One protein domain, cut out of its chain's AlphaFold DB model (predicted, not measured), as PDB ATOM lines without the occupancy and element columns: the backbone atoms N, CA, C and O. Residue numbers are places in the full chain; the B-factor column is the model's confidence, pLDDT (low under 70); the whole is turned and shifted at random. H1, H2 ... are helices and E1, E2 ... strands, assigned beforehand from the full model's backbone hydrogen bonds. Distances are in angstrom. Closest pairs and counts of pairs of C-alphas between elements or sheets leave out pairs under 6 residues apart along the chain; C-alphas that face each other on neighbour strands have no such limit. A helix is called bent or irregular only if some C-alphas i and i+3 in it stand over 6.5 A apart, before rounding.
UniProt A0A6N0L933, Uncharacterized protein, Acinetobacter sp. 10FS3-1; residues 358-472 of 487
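Overview. This is residues 358 to 472 of the 487 residues of an uncharacterized protein of Acinetobacter sp. 10FS3-1 (UniProt A0A6N0L933). A single strongly twisted sheet of six strands makes a wall, with the helix H3 running slantwise to the strands at a height of 9.4 A over the sheet, the helix H1 grazing the sheet near the edge strand E5, and the short helix H2 close to where E4 begins. Four strands, E1 to E4, wind back and forth, and E6 and E5 continue the sheet beyond E4. The printed part has 115 residues, with three named helices and six named strands in the order E1 E2 E3 E4 H1 E5 E6 H2 H3; the class is mixed, helices and strands. Across the sheet the order is E1, E2, E3, E4, E6, E5, all antiparallel. The whole is compact, with a radius of gyration of the C-alphas of 13.4 A and spans of 38 by 30 by 26 A.

Arrangement. E1, residues 364 to 369, E2, residues 373 to 378, E3, residues 390 to 394, and E4, residues 398 to 405, form a meander, each strand the antiparallel neighbour of the one before. N 365 and O 377 are within hydrogen-bond range at 2.9 A between E1 and E2, N 376 and O 391 at 2.7 A between E2 and E3, and N 392 and O 400 at 2.7 A between E3 and E4. E4 bends by 60 degrees at residue 401. Its other neighbour is E6, residues 442 to 447, with N 401 and O 445 at 2.8 A. E6 forms a hairpin with the edge strand E5, residues 435 to 439, with N 437 and O 444 at 2.8 A. From edge to edge the strands' lines turn by 150 degrees. H3, residues 457 to 467, is on the sheet, at a height over the sheet of 9.4 A from a local plane fitted to only just 6 C-alphas. It lies only just over E4, with 3 of its C-alphas falling there, and runs slantwise to the strands, at 41 degrees to E4 on the local plane. H1, residues 417 to 429, is on the sheet but only grazes it; the closest C-alphas of H1 and E5 are those of Gln 427 and Arg 435, 6.4 A apart. E4, H1 and E5 form a split strand-helix-strand unit, two strands running the same way with E6 between them, and its crossover is right-handed. H2, residues 449 to 453, also only grazes the sheet; its closest C-alpha pair with E4 is Leu 449 and Leu 399, 5.2 A apart. H1 and H3 are close but not clearly touching, with the C-alphas of Asp 429 and Ile 467 at 6.8 A, at a steep tilt of 53 degrees, opposite ways. In H3 every O i to N i+4 pair is within hydrogen-bond range, in H1 7 of 9, and in H2 0 of 1, beside 2 of 2 O i to N i+3 pairs.

Along the chain. E1 begins at C-alpha 364, (-35.314, -33.820, -40.064), and is 12.9 A long; E2 is 16.1 A, E3 12.6 A, E4 17.0 A, E5 12.2 A and E6 15.3 A. H1 is 19.9 A long and only just irregular, C-alphas 425 and 428 being 6.7 A apart. H2 is 8.5 A long. H3 is 15.4 A long and ends at C-alpha 467, (-26.659, -31.179, -58.198).

Size, cuts and confidence. The C-alphas farthest apart are those of Lys 360 and Gly 417, at 38.5 A. The printed part has no cut. The links from E2 to E3 and from E4 to H1 are long, 11 residues each. The mean pLDDT of the printed part is 83.8; residues 409 to 413, 415 and 417 are under 70.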
ATOM      1  N   ILE A 358     -30.508 -26.696 -36.337       75.75
ATOM      2  CA  ILE A 358     -30.682 -27.967 -37.047       75.75
ATOM      3  C   ILE A 358     -31.731 -28.884 -36.393       75.75
ATOM      4  O   ILE A 358     -32.476 -29.559 -37.095       75.75
ATOM      5  N   LEU A 359     -31.854 -28.847 -35.061       76.44
ATOM      6  CA  LEU A 359     -32.820 -29.651 -34.301       76.44
ATOM      7  C   LEU A 359     -34.258 -29.115 -34.374       76.44
ATOM      8  O   LEU A 359     -35.185 -29.794 -33.942       76.44
ATOM      9  N   LYS A 360     -34.456 -27.897 -34.894       77.25
ATOM     10  CA  LYS A 360     -35.770 -27.238 -34.992       77.25
ATOM     11  C   LYS A 360     -36.490 -27.536 -36.309       77.25
ATOM     12  O   LYS A 360     -37.645 -27.158 -36.468       77.25
ATOM     13  N   HIS A 361     -35.822 -28.198 -37.254       80.94
ATOM     14  CA  HIS A 361     -36.383 -28.531 -38.561       80.94
ATOM     15  C   HIS A 361     -37.249 -29.791 -38.481       80.94
ATOM     16  O   HIS A 361     -36.722 -30.896 -38.391       80.94
ATOM     17  N   GLY A 362     -38.577 -29.654 -38.573       80.44
ATOM     18  CA  GLY A 362     -39.521 -30.784 -38.485       80.44
ATOM     19  C   GLY A 362     -39.452 -31.783 -39.651       80.44
ATOM     20  O   GLY A 362     -39.985 -32.895 -39.573       80.44
ATOM     21  N   TRP A 363     -38.727 -31.435 -40.717       86.81
ATOM     22  CA  TRP A 363     -38.405 -32.316 -41.839       86.81
ATOM     23  C   TRP A 363     -37.141 -33.170 -41.611       86.81
ATOM     24  O   TRP A 363     -36.885 -34.087 -42.395       86.81
ATOM     25  N   LEU A 364     -36.384 -32.936 -40.532       89.50
ATOM     26  CA  LEU A 364     -35.314 -33.820 -40.064       89.50
ATOM     27  C   LEU A 364     -35.833 -34.706 -38.932       89.50
ATOM     28  O   LEU A 364     -36.333 -34.226 -37.919       89.50
ATOM     29  N   LYS A 365     -35.676 -36.023 -39.075       90.00
ATOM     30  CA  LYS A 365     -35.978 -36.977 -38.004       90.00
ATOM     31  C   LYS A 365     -34.691 -37.602 -37.497       90.00
ATOM     32  O   LYS A 365     -34.033 -38.324 -38.249       90.00
ATOM     33  N   THR A 366     -34.381 -37.388 -36.220       91.12
ATOM     34  CA  THR A 366     -33.260 -38.047 -35.541       91.12
ATOM     35  C   THR A 366     -33.422 -39.566 -35.608       91.12
ATOM     36  O   THR A 366     -34.433 -40.124 -35.179       91.12
ATOM     37  N   VAL A 367     -32.424 -40.226 -36.190       89.12
ATOM     38  CA  VAL A 367     -32.298 -41.685 -36.305       89.12
ATOM     39  C   VAL A 367     -31.473 -42.217 -35.142       89.12
ATOM     40  O   VAL A 367     -31.842 -43.211 -34.522       89.12
ATOM     41  N   SER A 368     -30.368 -41.540 -34.834       87.81
ATOM     42  CA  SER A 368     -29.531 -41.832 -33.678       87.81
ATOM     43  C   SER A 368     -28.861 -40.564 -33.170       87.81
ATOM     44  O   SER A 368     -28.559 -39.651 -33.937       87.81
ATOM     45  N   GLU A 369     -28.621 -40.518 -31.867       87.88
ATOM     46  CA  GLU A 369     -27.864 -39.454 -31.225       87.88
ATOM     47  C   GLU A 369     -26.934 -40.057 -30.174       87.88
ATOM     48  O   GLU A 369     -27.327 -40.919 -29.386       87.88
ATOM     49  N   ASP A 370     -25.694 -39.584 -30.161       82.44
ATOM     50  CA  ASP A 370     -24.779 -39.761 -29.053       82.44
ATOM     51  C   ASP A 370     -24.077 -38.436 -28.695       82.44
ATOM     52  O   ASP A 370     -24.385 -37.358 -29.213       82.44
ATOM     53  N   GLN A 371     -23.152 -38.498 -27.740       73.75
ATOM     54  CA  GLN A 371     -22.436 -37.321 -27.243       73.75
ATOM     55  C   GLN A 371     -21.564 -36.610 -28.294       73.75
ATOM     56  O   GLN A 371     -21.208 -35.462 -28.072       73.75
ATOM     57  N   PHE A 372     -21.235 -37.256 -29.415       76.81
ATOM     58  CA  PHE A 372     -20.372 -36.713 -30.468       76.81
ATOM     59  C   PHE A 372     -21.089 -36.557 -31.808       76.81
ATOM     60  O   PHE A 372     -20.619 -35.823 -32.668       76.81
ATOM     61  N   LYS A 373     -22.211 -37.247 -32.020       87.62
ATOM     62  CA  LYS A 373     -22.824 -37.356 -33.343       87.62
ATOM     63  C   LYS A 373     -24.342 -37.405 -33.275       87.62
ATOM     64  O   LYS A 373     -24.909 -38.078 -32.420       87.62
ATOM     65  N   ILE A 374     -24.996 -36.757 -34.232       90.50
ATOM     66  CA  ILE A 374     -26.430 -36.895 -34.497       90.50
ATOM     67  C   ILE A 374     -26.622 -37.317 -35.952       90.50
ATOM     68  O   ILE A 374     -26.058 -36.710 -36.859       90.50
ATOM     69  N   ILE A 375     -27.408 -38.364 -36.184       92.19
ATOM     70  CA  ILE A 375     -27.786 -38.827 -37.522       92.19
ATOM     71  C   ILE A 375     -29.258 -38.508 -37.737       92.19
ATOM     72  O   ILE A 375     -30.111 -38.910 -36.946       92.19
ATOM     73  N   PHE A 376     -29.557 -37.831 -38.837       93.44
ATOM     74  CA  PHE A 376     -30.892 -37.448 -39.252       93.44
ATOM     75  C   PHE A 376     -31.272 -38.127 -40.565       93.44
ATOM     76  O   PHE A 376     -30.527 -38.118 -41.542       93.44
ATOM     77  N   SER A 377     -32.497 -38.632 -40.603       92.38
ATOM     78  CA  SER A 377     -33.180 -38.979 -41.845       92.38
ATOM     79  C   SER A 377     -33.935 -37.755 -42.362       92.38
ATOM     80  O   SER A 377     -34.553 -37.024 -41.583       92.38
ATOM     81  N   ILE A 378     -33.890 -37.529 -43.676       92.12
ATOM     82  CA  ILE A 378     -34.522 -36.375 -44.330       92.12
ATOM     83  C   ILE A 378     -35.898 -36.783 -44.866       92.12
ATOM     84  O   ILE A 378     -36.021 -37.640 -45.747       92.12
ATOM     85  N   LYS A 379     -36.963 -36.158 -44.359       87.31
ATOM     86  CA  LYS A 379     -38.341 -36.446 -44.766       87.31
ATOM     87  C   LYS A 379     -38.545 -36.155 -46.257       87.31
ATOM     88  O   LYS A 379     -38.261 -35.071 -46.758       87.31
ATOM     89  N   GLY A 380     -39.082 -37.145 -46.968       84.31
ATOM     90  CA  GLY A 380     -39.363 -37.045 -48.402       84.31
ATOM     91  C   GLY A 380     -38.195 -37.424 -49.318       84.31
ATOM     92  O   GLY A 380     -38.414 -37.613 -50.515       84.31
ATOM     93  N   ILE A 381     -36.993 -37.646 -48.778       90.31
ATOM     94  CA  ILE A 381     -35.872 -38.226 -49.524       90.31
ATOM     95  C   ILE A 381     -35.902 -39.745 -49.369       90.31
ATOM     96  O   ILE A 381     -35.896 -40.276 -48.262       90.31
ATOM     97  N   LYS A 382     -35.975 -40.463 -50.496       88.94
ATOM     98  CA  LYS A 382     -35.994 -41.929 -50.525       88.94
ATOM     99  C   LYS A 382     -34.773 -42.434 -51.292       88.94
ATOM    100  O   LYS A 382     -34.799 -42.406 -52.527       88.94
ATOM    101  N   PRO A 383     -33.715 -42.901 -50.609       89.19
ATOM    102  CA  PRO A 383     -32.550 -43.442 -51.293       89.19
ATOM    103  C   PRO A 383     -32.920 -44.673 -52.132       89.19
ATOM    104  O   PRO A 383     -33.835 -45.441 -51.810       89.19
ATOM    105  N   ILE A 384     -32.205 -44.869 -53.237       86.81
ATOM    106  CA  ILE A 384     -32.235 -46.134 -53.979       86.81
ATOM    107  C   ILE A 384     -31.455 -47.189 -53.184       86.81
ATOM    108  O   ILE A 384     -30.526 -46.872 -52.446       86.81
ATOM    109  N   ALA A 385     -31.825 -48.465 -53.327       80.44
ATOM    110  CA  ALA A 385     -31.182 -49.560 -52.606       80.44
ATOM    111  C   ALA A 385     -29.647 -49.541 -52.771       80.44
ATOM    112  O   ALA A 385     -29.141 -49.663 -53.891       80.44
ATOM    113  N   GLY A 386     -28.930 -49.438 -51.647       75.19
ATOM    114  CA  GLY A 386     -27.467 -49.307 -51.589       75.19
ATOM    115  C   GLY A 386     -26.957 -47.883 -51.315       75.19
ATOM    116  O   GLY A 386     -25.764 -47.725 -51.096       75.19
ATOM    117  N   PHE A 387     -27.839 -46.880 -51.280       86.62
ATOM    118  CA  PHE A 387     -27.550 -45.511 -50.835       86.62
ATOM    119  C   PHE A 387     -28.251 -45.216 -49.494       86.62
ATOM    120  O   PHE A 387     -29.198 -45.917 -49.134       86.62
ATOM    121  N   SER A 388     -27.786 -44.205 -48.750       86.38
ATOM    122  CA  SER A 388     -28.314 -43.834 -47.419       86.38
ATOM    123  C   SER A 388     -28.997 -42.460 -47.428       86.38
ATOM    124  O   SER A 388     -30.159 -42.361 -47.056       86.38
ATOM    125  N   LEU A 389     -28.331 -41.425 -47.946       92.06
ATOM    126  CA  LEU A 389     -28.785 -40.024 -47.962       92.06
ATOM    127  C   LEU A 389     -29.174 -39.470 -46.578       92.06
ATOM    128  O   LEU A 389     -30.005 -38.567 -46.486       92.06
ATOM    129  N   ASP A 390     -28.560 -39.995 -45.514       93.94
ATOM    130  CA  ASP A 390     -28.724 -39.475 -44.155       93.94
ATOM    131  C   ASP A 390     -27.849 -38.234 -43.947       93.94
ATOM    132  O   ASP A 390     -26.690 -38.202 -44.370       93.94
ATOM    133  N   LEU A 391     -28.392 -37.232 -43.256       94.56
ATOM    134  CA  LEU A 391     -27.642 -36.058 -42.820       94.56
ATOM    135  C   LEU A 391     -27.008 -36.356 -41.463       94.56
ATOM    136  O   LEU A 391     -27.666 -36.836 -40.546       94.56
ATOM    137  N   ILE A 392     -25.729 -36.073 -41.318       93.19
ATOM    138  CA  ILE A 392     -24.940 -36.427 -40.150       93.19
ATOM    139  C   ILE A 392     -24.284 -35.165 -39.620       93.19
ATOM    140  O   ILE A 392     -23.539 -34.503 -40.334       93.19
ATOM    141  N   TYR A 393     -24.540 -34.862 -38.356       91.94
ATOM    142  CA  TYR A 393     -23.867 -33.799 -37.636       91.94
ATOM    143  C   TYR A 393     -22.891 -34.406 -36.631       91.94
ATOM    144  O   TYR A 393     -23.304 -35.004 -35.637       91.94
ATOM    145  N   GLU A 394     -21.599 -34.268 -36.901       87.19
ATOM    146  CA  GLU A 394     -20.529 -34.531 -35.940       87.19
ATOM    147  C   GLU A 394     -20.353 -33.248 -35.134       87.19
ATOM    148  O   GLU A 394     -19.963 -32.213 -35.680       87.19
ATOM    149  N   LYS A 395     -20.783 -33.293 -33.865       79.69
ATOM    150  CA  LYS A 395     -20.998 -32.120 -33.015       79.69
ATOM    151  C   LYS A 395     -19.737 -31.261 -33.008       79.69
ATOM    152  O   LYS A 395     -18.669 -31.733 -32.650       79.69
ATOM    153  N   GLU A 396     -19.905 -30.011 -33.433       70.62
ATOM    154  CA  GLU A 396     -18.854 -28.986 -33.547       70.62
ATOM    155  C   GLU A 396     -17.719 -29.267 -34.553       70.62
ATOM    156  O   GLU A 396     -16.878 -28.397 -34.755       70.62
ATOM    157  N   GLU A 397     -17.729 -30.404 -35.254       75.81
ATOM    158  CA  GLU A 397     -16.680 -30.776 -36.211       75.81
ATOM    159  C   GLU A 397     -17.148 -30.652 -37.666       75.81
ATOM    160  O   GLU A 397     -16.579 -29.881 -38.442       75.81
ATOM    161  N   LYS A 398     -18.170 -31.419 -38.072       86.31
ATOM    162  CA  LYS A 398     -18.545 -31.574 -39.489       86.31
ATOM    163  C   LYS A 398     -20.049 -31.766 -39.681       86.31
ATOM    164  O   LYS A 398     -20.741 -32.364 -38.857       86.31
ATOM    165  N   LEU A 399     -20.550 -31.296 -40.822       91.19
ATOM    166  CA  LEU A 399     -21.871 -31.640 -41.346       91.19
ATOM    167  C   LEU A 399     -21.676 -32.477 -42.611       91.19
ATOM    168  O   LEU A 399     -20.942 -32.070 -43.504       91.19
ATOM    169  N   LEU A 400     -22.307 -33.644 -42.689       94.00
ATOM    170  CA  LEU A 400     -22.099 -34.614 -43.764       94.00
ATOM    171  C   LEU A 400     -23.438 -35.071 -44.335       94.00
ATOM    172  O   LEU A 400     -24.375 -35.324 -43.586       94.00
ATOM    173  N   LEU A 401     -23.508 -35.291 -45.641       95.06
ATOM    174  CA  LEU A 401     -24.550 -36.094 -46.273       95.06
ATOM    175  C   LEU A 401     -23.954 -37.448 -46.661       95.06
ATOM    176  O   LEU A 401     -23.092 -37.534 -47.534       95.06
ATOM    177  N   ARG A 402     -24.406 -38.530 -46.028       93.12
ATOM    178  CA  ARG A 402     -23.908 -39.875 -46.324       93.12
ATOM    179  C   ARG A 402     -24.549 -40.411 -47.596       93.12
ATOM    180  O   ARG A 402     -25.730 -40.732 -47.609       93.12
ATOM    181  N   ILE A 403     -23.775 -40.560 -48.664       91.75
ATOM    182  CA  ILE A 403     -24.271 -41.044 -49.957       91.75
ATOM    183  C   ILE A 403     -24.323 -42.570 -49.951       91.75
ATOM    184  O   ILE A 403     -25.386 -43.152 -50.173       91.75
ATOM    185  N   ILE A 404     -23.202 -43.218 -49.634       87.50
ATOM    186  CA  ILE A 404     -23.097 -44.675 -49.505       87.50
ATOM    187  C   ILE A 404     -22.743 -45.004 -48.067       87.50
ATOM    188  O   ILE A 404     -21.750 -44.504 -47.550       87.50
ATOM    189  N   ASP A 405     -23.511 -45.901 -47.456       82.12
ATOM    190  CA  ASP A 405     -23.133 -46.507 -46.184       82.12
ATOM    191  C   ASP A 405     -22.251 -47.736 -46.436       82.12
ATOM    192  O   ASP A 405     -22.747 -48.772 -46.904       82.12
ATOM    193  N   ARG A 406     -20.951 -47.623 -46.128       73.88
ATOM    194  CA  ARG A 406     -19.978 -48.725 -46.265       73.88
ATOM    195  C   ARG A 406     -20.322 -49.917 -45.376       73.88
ATOM    196  O   ARG A 406     -20.025 -51.044 -45.758       73.88
ATOM    197  N   ASN A 407     -21.006 -49.690 -44.254       71.44
ATOM    198  CA  ASN A 407     -21.411 -50.747 -43.327       71.44
ATOM    199  C   ASN A 407     -22.693 -51.468 -43.775       71.44
ATOM    200  O   ASN A 407     -23.115 -52.436 -43.144       71.44
ATOM    201  N   SER A 408     -23.332 -51.011 -44.859       71.31
ATOM    202  CA  SER A 408     -24.510 -51.678 -45.408       71.31
ATOM    203  C   SER A 408     -24.112 -52.820 -46.361       71.31
ATOM    204  O   SER A 408     -23.240 -52.629 -47.212       71.31
ATOM    205  N   PRO A 409     -24.812 -53.976 -46.344       62.03
ATOM    206  CA  PRO A 409     -24.491 -55.128 -47.202       62.03
ATOM    207  C   PRO A 409     -24.477 -54.835 -48.712       62.03
ATOM    208  O   PRO A 409     -23.936 -55.603 -49.498       62.03
ATOM    209  N   LYS A 410     -25.116 -53.737 -49.141       66.19
ATOM    210  CA  LYS A 410     -25.244 -53.340 -50.552       66.19
ATOM    211  C   LYS A 410     -24.406 -52.112 -50.919       66.19
ATOM    212  O   LYS A 410     -24.286 -51.837 -52.110       66.19
ATOM    213  N   GLY A 411     -23.839 -51.392 -49.950       64.25
ATOM    214  CA  GLY A 411     -23.218 -50.083 -50.163       64.25
ATOM    215  C   GLY A 411     -21.951 -50.145 -51.009       64.25
ATOM    216  O   GLY A 411     -21.881 -49.522 -52.067       64.25
ATOM    217  N   MET A 412     -20.979 -50.975 -50.620       60.53
ATOM    218  CA  MET A 412     -19.689 -51.042 -51.325       60.53
ATOM    219  C   MET A 412     -19.800 -51.550 -52.770       60.53
ATOM    220  O   MET A 412     -19.032 -51.135 -53.629       60.53
ATOM    221  N   THR A 413     -20.821 -52.350 -53.096       68.31
ATOM    222  CA  THR A 413     -21.071 -52.792 -54.484       68.31
ATOM    223  C   THR A 413     -21.510 -51.662 -55.429       68.31
ATOM    224  O   THR A 413     -21.505 -51.841 -56.652       68.31
ATOM    225  N   LYS A 414     -21.924 -50.507 -54.883       70.56
ATOM    226  CA  LYS A 414     -22.357 -49.325 -55.645       70.56
ATOM    227  C   LYS A 414     -21.215 -48.380 -55.980       70.56
ATOM    228  O   LYS A 414     -21.348 -47.618 -56.937       70.56
ATOM    229  N   PHE A 415     -20.099 -48.458 -55.258       68.25
ATOM    230  CA  PHE A 415     -18.914 -47.666 -55.546       68.25
ATOM    231  C   PHE A 415     -18.148 -48.287 -56.724       68.25
ATOM    232  O   PHE A 415     -17.221 -49.073 -56.562       68.25
ATOM    233  N   LYS A 416     -18.617 -47.996 -57.941       70.62
ATOM    234  CA  LYS A 416     -18.020 -48.437 -59.213       70.62
ATOM    235  C   LYS A 416     -17.389 -47.249 -59.937       70.62
ATOM    236  O   LYS A 416     -17.801 -46.114 -59.712       70.62
ATOM    237  N   GLY A 417     -16.470 -47.513 -60.870       67.19
ATOM    238  CA  GLY A 417     -15.707 -46.478 -61.587       67.19
ATOM    239  C   GLY A 417     -16.549 -45.339 -62.180       67.19
ATOM    240  O   GLY A 417     -16.173 -44.180 -62.050       67.19
ATOM    241  N   GLN A 418     -17.735 -45.627 -62.732       74.69
ATOM    242  CA  GLN A 418     -18.614 -44.581 -63.276       74.69
ATOM    243  C   GLN A 418     -19.149 -43.620 -62.205       74.69
ATOM    244  O   GLN A 418     -19.268 -42.426 -62.457       74.69
ATOM    245  N   LEU A 419     -19.471 -44.121 -61.008       79.06
ATOM    246  CA  LEU A 419     -19.948 -43.272 -59.919       79.06
ATOM    247  C   LEU A 419     -18.829 -42.337 -59.445       79.06
ATOM    248  O   LEU A 419     -19.085 -41.158 -59.231       79.06
ATOM    249  N   ALA A 420     -17.596 -42.846 -59.344       75.25
ATOM    250  CA  ALA A 420     -16.427 -42.046 -58.984       75.25
ATOM    251  C   ALA A 420     -16.152 -40.927 -60.007       75.25
ATOM    252  O   ALA A 420     -15.936 -39.787 -59.607       75.25
ATOM    253  N   LEU A 421     -16.237 -41.222 -61.310       75.25
ATOM    254  CA  LEU A 421     -16.079 -40.212 -62.368       75.25
ATOM    255  C   LEU A 421     -17.164 -39.131 -62.290       75.25
ATOM    256  O   LEU A 421     -16.847 -37.945 -62.276       75.25
ATOM    257  N   ASN A 422     -18.433 -39.530 -62.152       79.81
ATOM    258  CA  ASN A 422     -19.542 -38.578 -62.059       79.81
ATOM    259  C   ASN A 422     -19.421 -37.671 -60.822       79.81
ATOM    260  O   ASN A 422     -19.797 -36.507 -60.860       79.81
ATOM    261  N   ILE A 423     -18.902 -38.198 -59.714       86.50
ATOM    262  CA  ILE A 423     -18.675 -37.435 -58.484       86.50
ATOM    263  C   ILE A 423     -17.595 -36.363 -58.676       86.50
ATOM    264  O   ILE A 423     -17.786 -35.227 -58.247       86.50
ATOM    265  N   ILE A 424     -16.493 -36.704 -59.352       79.00
ATOM    266  CA  ILE A 424     -15.427 -35.747 -59.682       79.00
ATOM    267  C   ILE A 424     -15.980 -34.621 -60.562       79.00
ATOM    268  O   ILE A 424     -15.694 -33.453 -60.314       79.00
ATOM    269  N   GLU A 425     -16.811 -34.950 -61.553       80.81
ATOM    270  CA  GLU A 425     -17.429 -33.945 -62.427       80.81
ATOM    271  C   GLU A 425     -18.361 -32.990 -61.672       80.81
ATOM    272  O   GLU A 425     -18.360 -31.793 -61.963       80.81
ATOM    273  N   LEU A 426     -19.118 -33.498 -60.694       88.06
ATOM    274  CA  LEU A 426     -20.048 -32.702 -59.885       88.06
ATOM    275  C   LEU A 426     -19.358 -31.841 -58.823       88.06
ATOM    276  O   LEU A 426     -19.973 -30.911 -58.310       88.06
ATOM    277  N   GLN A 427     -18.095 -32.118 -58.484       85.00
ATOM    278  CA  GLN A 427     -17.377 -31.414 -57.416       85.00
ATOM    279  C   GLN A 427     -17.298 -29.896 -57.642       85.00
ATOM    280  O   GLN A 427     -17.301 -29.137 -56.678       85.00
ATOM    281  N   LYS A 428     -17.251 -29.452 -58.904       82.00
ATOM    282  CA  LYS A 428     -17.205 -28.030 -59.283       82.00
ATOM    283  C   LYS A 428     -18.535 -27.291 -59.085       82.00
ATOM    284  O   LYS A 428     -18.535 -26.069 -59.011       82.00
ATOM    285  N   ASP A 429     -19.644 -28.030 -59.064       85.56
ATOM    286  CA  ASP A 429     -20.998 -27.480 -58.978       85.56
ATOM    287  C   ASP A 429     -21.498 -27.461 -57.523       85.56
ATOM    288  O   ASP A 429     -22.572 -26.937 -57.238       85.56
ATOM    289  N   LEU A 430     -20.725 -28.044 -56.597       88.44
ATOM    290  CA  LEU A 430     -21.040 -28.077 -55.178       88.44
ATOM    291  C   LEU A 430     -20.856 -26.702 -54.505       88.44
ATOM    292  O   LEU A 430     -20.005 -25.918 -54.921       88.44
ATOM    293  N   PRO A 431     -21.593 -26.428 -53.412       85.81
ATOM    294  CA  PRO A 431     -21.415 -25.214 -52.619       85.81
ATOM    295  C   PRO A 431     -20.005 -25.094 -52.035       85.81
ATOM    296  O   PRO A 431     -19.386 -26.105 -51.691       85.81
ATOM    297  N   ASP A 432     -19.543 -23.863 -51.816       77.75
ATOM    298  CA  ASP A 432     -18.239 -23.583 -51.208       77.75
ATOM    299  C   ASP A 432     -18.017 -24.388 -49.921       77.75
ATOM    300  O   ASP A 432     -18.896 -24.477 -49.064       77.75
ATOM    301  N   ASN A 433     -16.815 -24.951 -49.767       78.56
ATOM    302  CA  ASN A 433     -16.416 -25.852 -48.674       78.56
ATOM    303  C   ASN A 433     -17.095 -27.233 -48.662       78.56
ATOM    304  O   ASN A 433     -16.815 -28.031 -47.763       78.56
ATOM    305  N   SER A 434     -17.928 -27.548 -49.655       85.75
ATOM    306  CA  SER A 434     -18.492 -28.887 -49.819       85.75
ATOM    307  C   SER A 434     -17.590 -29.758 -50.678       85.75
ATOM    308  O   SER A 434     -17.013 -29.304 -51.668       85.75
ATOM    309  N   ARG A 435     -17.469 -31.037 -50.333       88.38
ATOM    310  CA  ARG A 435     -16.673 -31.979 -51.127       88.38
ATOM    311  C   ARG A 435     -17.050 -33.417 -50.876       88.38
ATOM    312  O   ARG A 435     -17.456 -33.774 -49.773       88.38
ATOM    313  N   PHE A 436     -16.877 -34.241 -51.892       88.19
ATOM    314  CA  PHE A 436     -17.019 -35.675 -51.723       88.19
ATOM    315  C   PHE A 436     -15.791 -36.251 -51.024       88.19
ATOM    316  O   PHE A 436     -14.655 -35.932 -51.368       88.19
ATOM    317  N   GLU A 437     -16.026 -37.125 -50.056       85.81
ATOM    318  CA  GLU A 437     -14.985 -37.842 -49.334       85.81
ATOM    319  C   GLU A 437     -15.366 -39.309 -49.186       85.81
ATOM    320  O   GLU A 437     -16.536 -39.661 -49.029       85.81
ATOM    321  N   VAL A 438     -14.359 -40.174 -49.206       82.12
ATOM    322  CA  VAL A 438     -14.509 -41.564 -48.785       82.12
ATOM    323  C   VAL A 438     -13.891 -41.680 -47.399       82.12
ATOM    324  O   VAL A 438     -12.698 -41.442 -47.239       82.12
ATOM    325  N   ASN A 439     -14.703 -42.025 -46.405       77.62
ATOM    326  CA  ASN A 439     -14.275 -42.216 -45.022       77.62
ATOM    327  C   ASN A 439     -14.777 -43.564 -44.466       77.62
ATOM    328  O   ASN A 439     -15.291 -44.418 -45.197       77.62
ATOM    329  N   ASP A 440     -14.628 -43.777 -43.159       72.00
ATOM    330  CA  ASP A 440     -15.074 -44.992 -42.466       72.00
ATOM    331  C   ASP A 440     -16.606 -45.194 -42.491       72.00
ATOM    332  O   ASP A 440     -17.098 -46.303 -42.271       72.00
ATOM    333  N   GLN A 441     -17.372 -44.148 -42.809       74.19
ATOM    334  CA  GLN A 441     -18.828 -44.191 -42.974       74.19
ATOM    335  C   GLN A 441     -19.242 -44.555 -44.410       74.19
ATOM    336  O   GLN A 441     -20.401 -44.905 -44.644       74.19
ATOM    337  N   GLY A 442     -18.295 -44.538 -45.353       83.50
ATOM    338  CA  GLY A 442     -18.477 -44.814 -46.772       83.50
ATOM    339  C   GLY A 442     -18.231 -43.583 -47.629       83.50
ATOM    340  O   GLY A 442     -17.310 -42.819 -47.365       83.50
ATOM    341  N   LEU A 443     -19.023 -43.406 -48.686       89.06
ATOM    342  CA  LEU A 443     -18.955 -42.194 -49.501       89.06
ATOM    343  C   LEU A 443     -19.855 -41.137 -48.866       89.06
ATOM    344  O   LEU A 443     -21.071 -41.333 -48.775       89.06
ATOM    345  N   VAL A 444     -19.273 -40.011 -48.485       92.38
ATOM    346  CA  VAL A 444     -19.968 -38.867 -47.904       92.38
ATOM    347  C   VAL A 444     -19.739 -37.620 -48.746       92.38
ATOM    348  O   VAL A 444     -18.774 -37.511 -49.495       92.38
ATOM    349  N   LEU A 445     -20.648 -36.667 -48.616       93.69
ATOM    350  CA  LEU A 445     -20.472 -35.297 -49.058       93.69
ATOM    351  C   LEU A 445     -20.339 -34.434 -47.804       93.69
ATOM    352  O   LEU A 445     -21.298 -34.305 -47.046       93.69
ATOM    353  N   ILE A 446     -19.155 -33.874 -47.574       92.81
ATOM    354  CA  ILE A 446     -18.950 -32.821 -46.581       92.81
ATOM    355  C   ILE A 446     -19.779 -31.614 -47.007       92.81
ATOM    356  O   ILE A 446     -19.735 -31.222 -48.172       92.81
ATOM    357  N   LEU A 447     -20.504 -31.032 -46.060       91.81
ATOM    358  CA  LEU A 447     -21.289 -29.818 -46.218       91.81
ATOM    359  C   LEU A 447     -20.737 -28.713 -45.302       91.81
ATOM    360  O   LEU A 447     -20.055 -29.009 -44.314       91.81
ATOM    361  N   PRO A 448     -21.046 -27.437 -45.577       89.25
ATOM    362  CA  PRO A 448     -20.605 -26.333 -44.741       89.25
ATOM    363  C   PRO A 448     -21.170 -26.459 -43.325       89.25
ATOM    364  O   PRO A 448     -22.383 -26.498 -43.121       89.25
ATOM    365  N   LEU A 449     -20.285 -26.476 -42.324       83.88
ATOM    366  CA  LEU A 449     -20.677 -26.615 -40.918       83.88
ATOM    367  C   LEU A 449     -21.621 -25.491 -40.465       83.88
ATOM    368  O   LEU A 449     -22.486 -25.719 -39.627       83.88
ATOM    369  N   LEU A 450     -21.491 -24.289 -41.034       83.38
ATOM    370  CA  LEU A 450     -22.323 -23.129 -40.693       83.38
ATOM    371  C   LEU A 450     -23.820 -23.369 -40.946       83.38
ATOM    372  O   LEU A 450     -24.650 -22.827 -40.211       83.38
ATOM    373  N   TRP A 451     -24.165 -24.251 -41.890       87.81
ATOM    374  CA  TRP A 451     -25.550 -24.556 -42.245       87.81
ATOM    375  C   TRP A 451     -26.370 -25.146 -41.090       87.81
ATOM    376  O   TRP A 451     -27.596 -25.043 -41.089       87.81
ATOM    377  N   ILE A 452     -25.729 -25.713 -40.059       85.25
ATOM    378  CA  ILE A 452     -26.430 -26.226 -38.867       85.25
ATOM    379  C   ILE A 452     -27.208 -25.135 -38.115       85.25
ATOM    380  O   ILE A 452     -28.123 -25.435 -37.344       85.25
ATOM    381  N   ASN A 453     -26.832 -23.869 -38.303       81.31
ATOM    382  CA  ASN A 453     -27.455 -22.725 -37.645       81.31
ATOM    383  C   ASN A 453     -28.400 -21.950 -38.572       81.31
ATOM    384  O   ASN A 453     -29.076 -21.024 -38.120       81.31
ATOM    385  N   GLU A 454     -28.483 -22.338 -39.842       82.69
ATOM    386  CA  GLU A 454     -29.223 -21.613 -40.862       82.69
ATOM    387  C   GLU A 454     -30.696 -22.032 -40.921       82.69
ATOM    388  O   GLU A 454     -31.063 -23.210 -40.863       82.69
ATOM    389  N   ILE A 455     -31.567 -21.032 -41.054       78.50
ATOM    390  CA  ILE A 455     -33.020 -21.226 -41.176       78.50
ATOM    391  C   ILE A 455     -33.365 -21.813 -42.555       78.50
ATOM    392  O   ILE A 455     -34.321 -22.567 -42.693       78.50
ATOM    393  N   ASN A 456     -32.563 -21.507 -43.572       82.38
ATOM    394  CA  ASN A 456     -32.735 -21.920 -44.965       82.38
ATOM    395  C   ASN A 456     -31.967 -23.204 -45.333       82.38
ATOM    396  O   ASN A 456     -31.811 -23.483 -46.522       82.38
ATOM    397  N   LEU A 457     -31.539 -24.012 -44.351       86.69
ATOM    398  CA  LEU A 457     -30.862 -25.300 -44.578       86.69
ATOM    399  C   LEU A 457     -31.609 -26.198 -45.586       86.69
ATOM    400  O   LEU A 457     -30.978 -26.889 -46.385       86.69
ATOM    401  N   SER A 458     -32.948 -26.174 -45.598       87.00
ATOM    402  CA  SER A 458     -33.748 -26.952 -46.553       87.00
ATOM    403  C   SER A 458     -33.511 -26.540 -48.011       87.00
ATOM    404  O   SER A 458     -33.459 -27.404 -48.886       87.00
ATOM    405  N   ASN A 459     -33.314 -25.247 -48.290       86.62
ATOM    406  CA  ASN A 459     -33.016 -24.748 -49.634       86.62
ATOM    407  C   ASN A 459     -31.617 -25.176 -50.076       86.62
ATOM    408  O   ASN A 459     -31.465 -25.695 -51.178       86.62
ATOM    409  N   HIS A 460     -30.633 -25.071 -49.185       90.31
ATOM    410  CA  HIS A 460     -29.276 -25.543 -49.446       90.31
ATOM    411  C   HIS A 460     -29.227 -27.046 -49.735       90.31
ATOM    412  O   HIS A 460     -28.596 -27.483 -50.696       90.31
ATOM    413  N   LEU A 461     -29.960 -27.857 -48.969       91.31
ATOM    414  CA  LEU A 461     -30.044 -29.290 -49.249       91.31
ATOM    415  C   LEU A 461     -30.792 -29.593 -50.550       91.31
ATOM    416  O   LEU A 461     -30.417 -30.540 -51.236       91.31
ATOM    417  N   LYS A 462     -31.818 -28.818 -50.928       89.38
ATOM    418  CA  LYS A 462     -32.479 -28.972 -52.237       89.38
ATOM    419  C   LYS A 462     -31.516 -28.705 -53.388       89.38
ATOM    420  O   LYS A 462     -31.474 -29.513 -54.308       89.38
ATOM    421  N   GLU A 463     -30.731 -27.633 -53.310       90.00
ATOM    422  CA  GLU A 463     -29.688 -27.323 -54.295       90.00
ATOM    423  C   GLU A 463     -28.679 -28.470 -54.395       90.00
ATOM    424  O   GLU A 463     -28.412 -28.969 -55.488       90.00
ATOM    425  N   VAL A 464     -28.206 -28.977 -53.252       93.31
ATOM    426  CA  VAL A 464     -27.322 -30.151 -53.203       93.31
ATOM    427  C   VAL A 464     -27.979 -31.365 -53.861       93.31
ATOM    428  O   VAL A 464     -27.375 -31.998 -54.720       93.31
ATOM    429  N   PHE A 465     -29.227 -31.701 -53.530       92.00
ATOM    430  CA  PHE A 465     -29.915 -32.832 -54.158       92.00
ATOM    431  C   PHE A 465     -30.148 -32.636 -55.658       92.00
ATOM    432  O   PHE A 465     -30.128 -33.622 -56.397       92.00
ATOM    433  N   ASP A 466     -30.340 -31.400 -56.115       88.75
ATOM    434  CA  ASP A 466     -30.457 -31.065 -57.529       88.75
ATOM    435  C   ASP A 466     -29.138 -31.291 -58.274       88.75
ATOM    436  O   ASP A 466     -29.154 -31.922 -59.335       88.75
ATOM    437  N   ILE A 467     -28.008 -30.890 -57.685       90.75
ATOM    438  CA  ILE A 467     -26.659 -31.179 -58.198       90.75
ATOM    439  C   ILE A 467     -26.414 -32.692 -58.245       90.75
ATOM    440  O   ILE A 467     -25.858 -33.203 -59.211       90.75
ATOM    441  N   LEU A 468     -26.880 -33.443 -57.243       90.94
ATOM    442  CA  LEU A 468     -26.674 -34.893 -57.151       90.94
ATOM    443  C   LEU A 468     -27.613 -35.728 -58.045       90.94
ATOM    444  O   LEU A 468     -27.429 -36.946 -58.146       90.94
ATOM    445  N   LYS A 469     -28.602 -35.124 -58.724       88.81
ATOM    446  CA  LYS A 469     -29.537 -35.832 -59.628       88.81
ATOM    447  C   LYS A 469     -28.850 -36.750 -60.653       88.81
ATOM    448  O   LYS A 469     -29.344 -37.871 -60.822       88.81
ATOM    449  N   PRO A 470     -27.738 -36.361 -61.314       86.62
ATOM    450  CA  PRO A 470     -27.048 -37.208 -62.289       86.62
ATOM    451  C   PRO A 470     -26.501 -38.513 -61.698       86.62
ATOM    452  O   PRO A 470     -26.330 -39.487 -62.426       86.62
ATOM    453  N   LEU A 471     -26.276 -38.573 -60.379       85.94
ATOM    454  CA  LEU A 471     -25.809 -39.788 -59.708       85.94
ATOM    455  C   LEU A 471     -26.908 -40.851 -59.554       85.94
ATOM    456  O   LEU A 471     -26.602 -41.994 -59.223       85.94
ATOM    457  N   ALA A 472     -28.180 -40.490 -59.771       86.50
ATOM    458  CA  ALA A 472     -29.333 -41.383 -59.627       86.50
ATOM    459  C   ALA A 472     -29.346 -42.144 -58.280       86.50
ATOM    460  O   ALA A 472     -29.601 -43.347 -58.226       86.50
TER     461      ALA A 472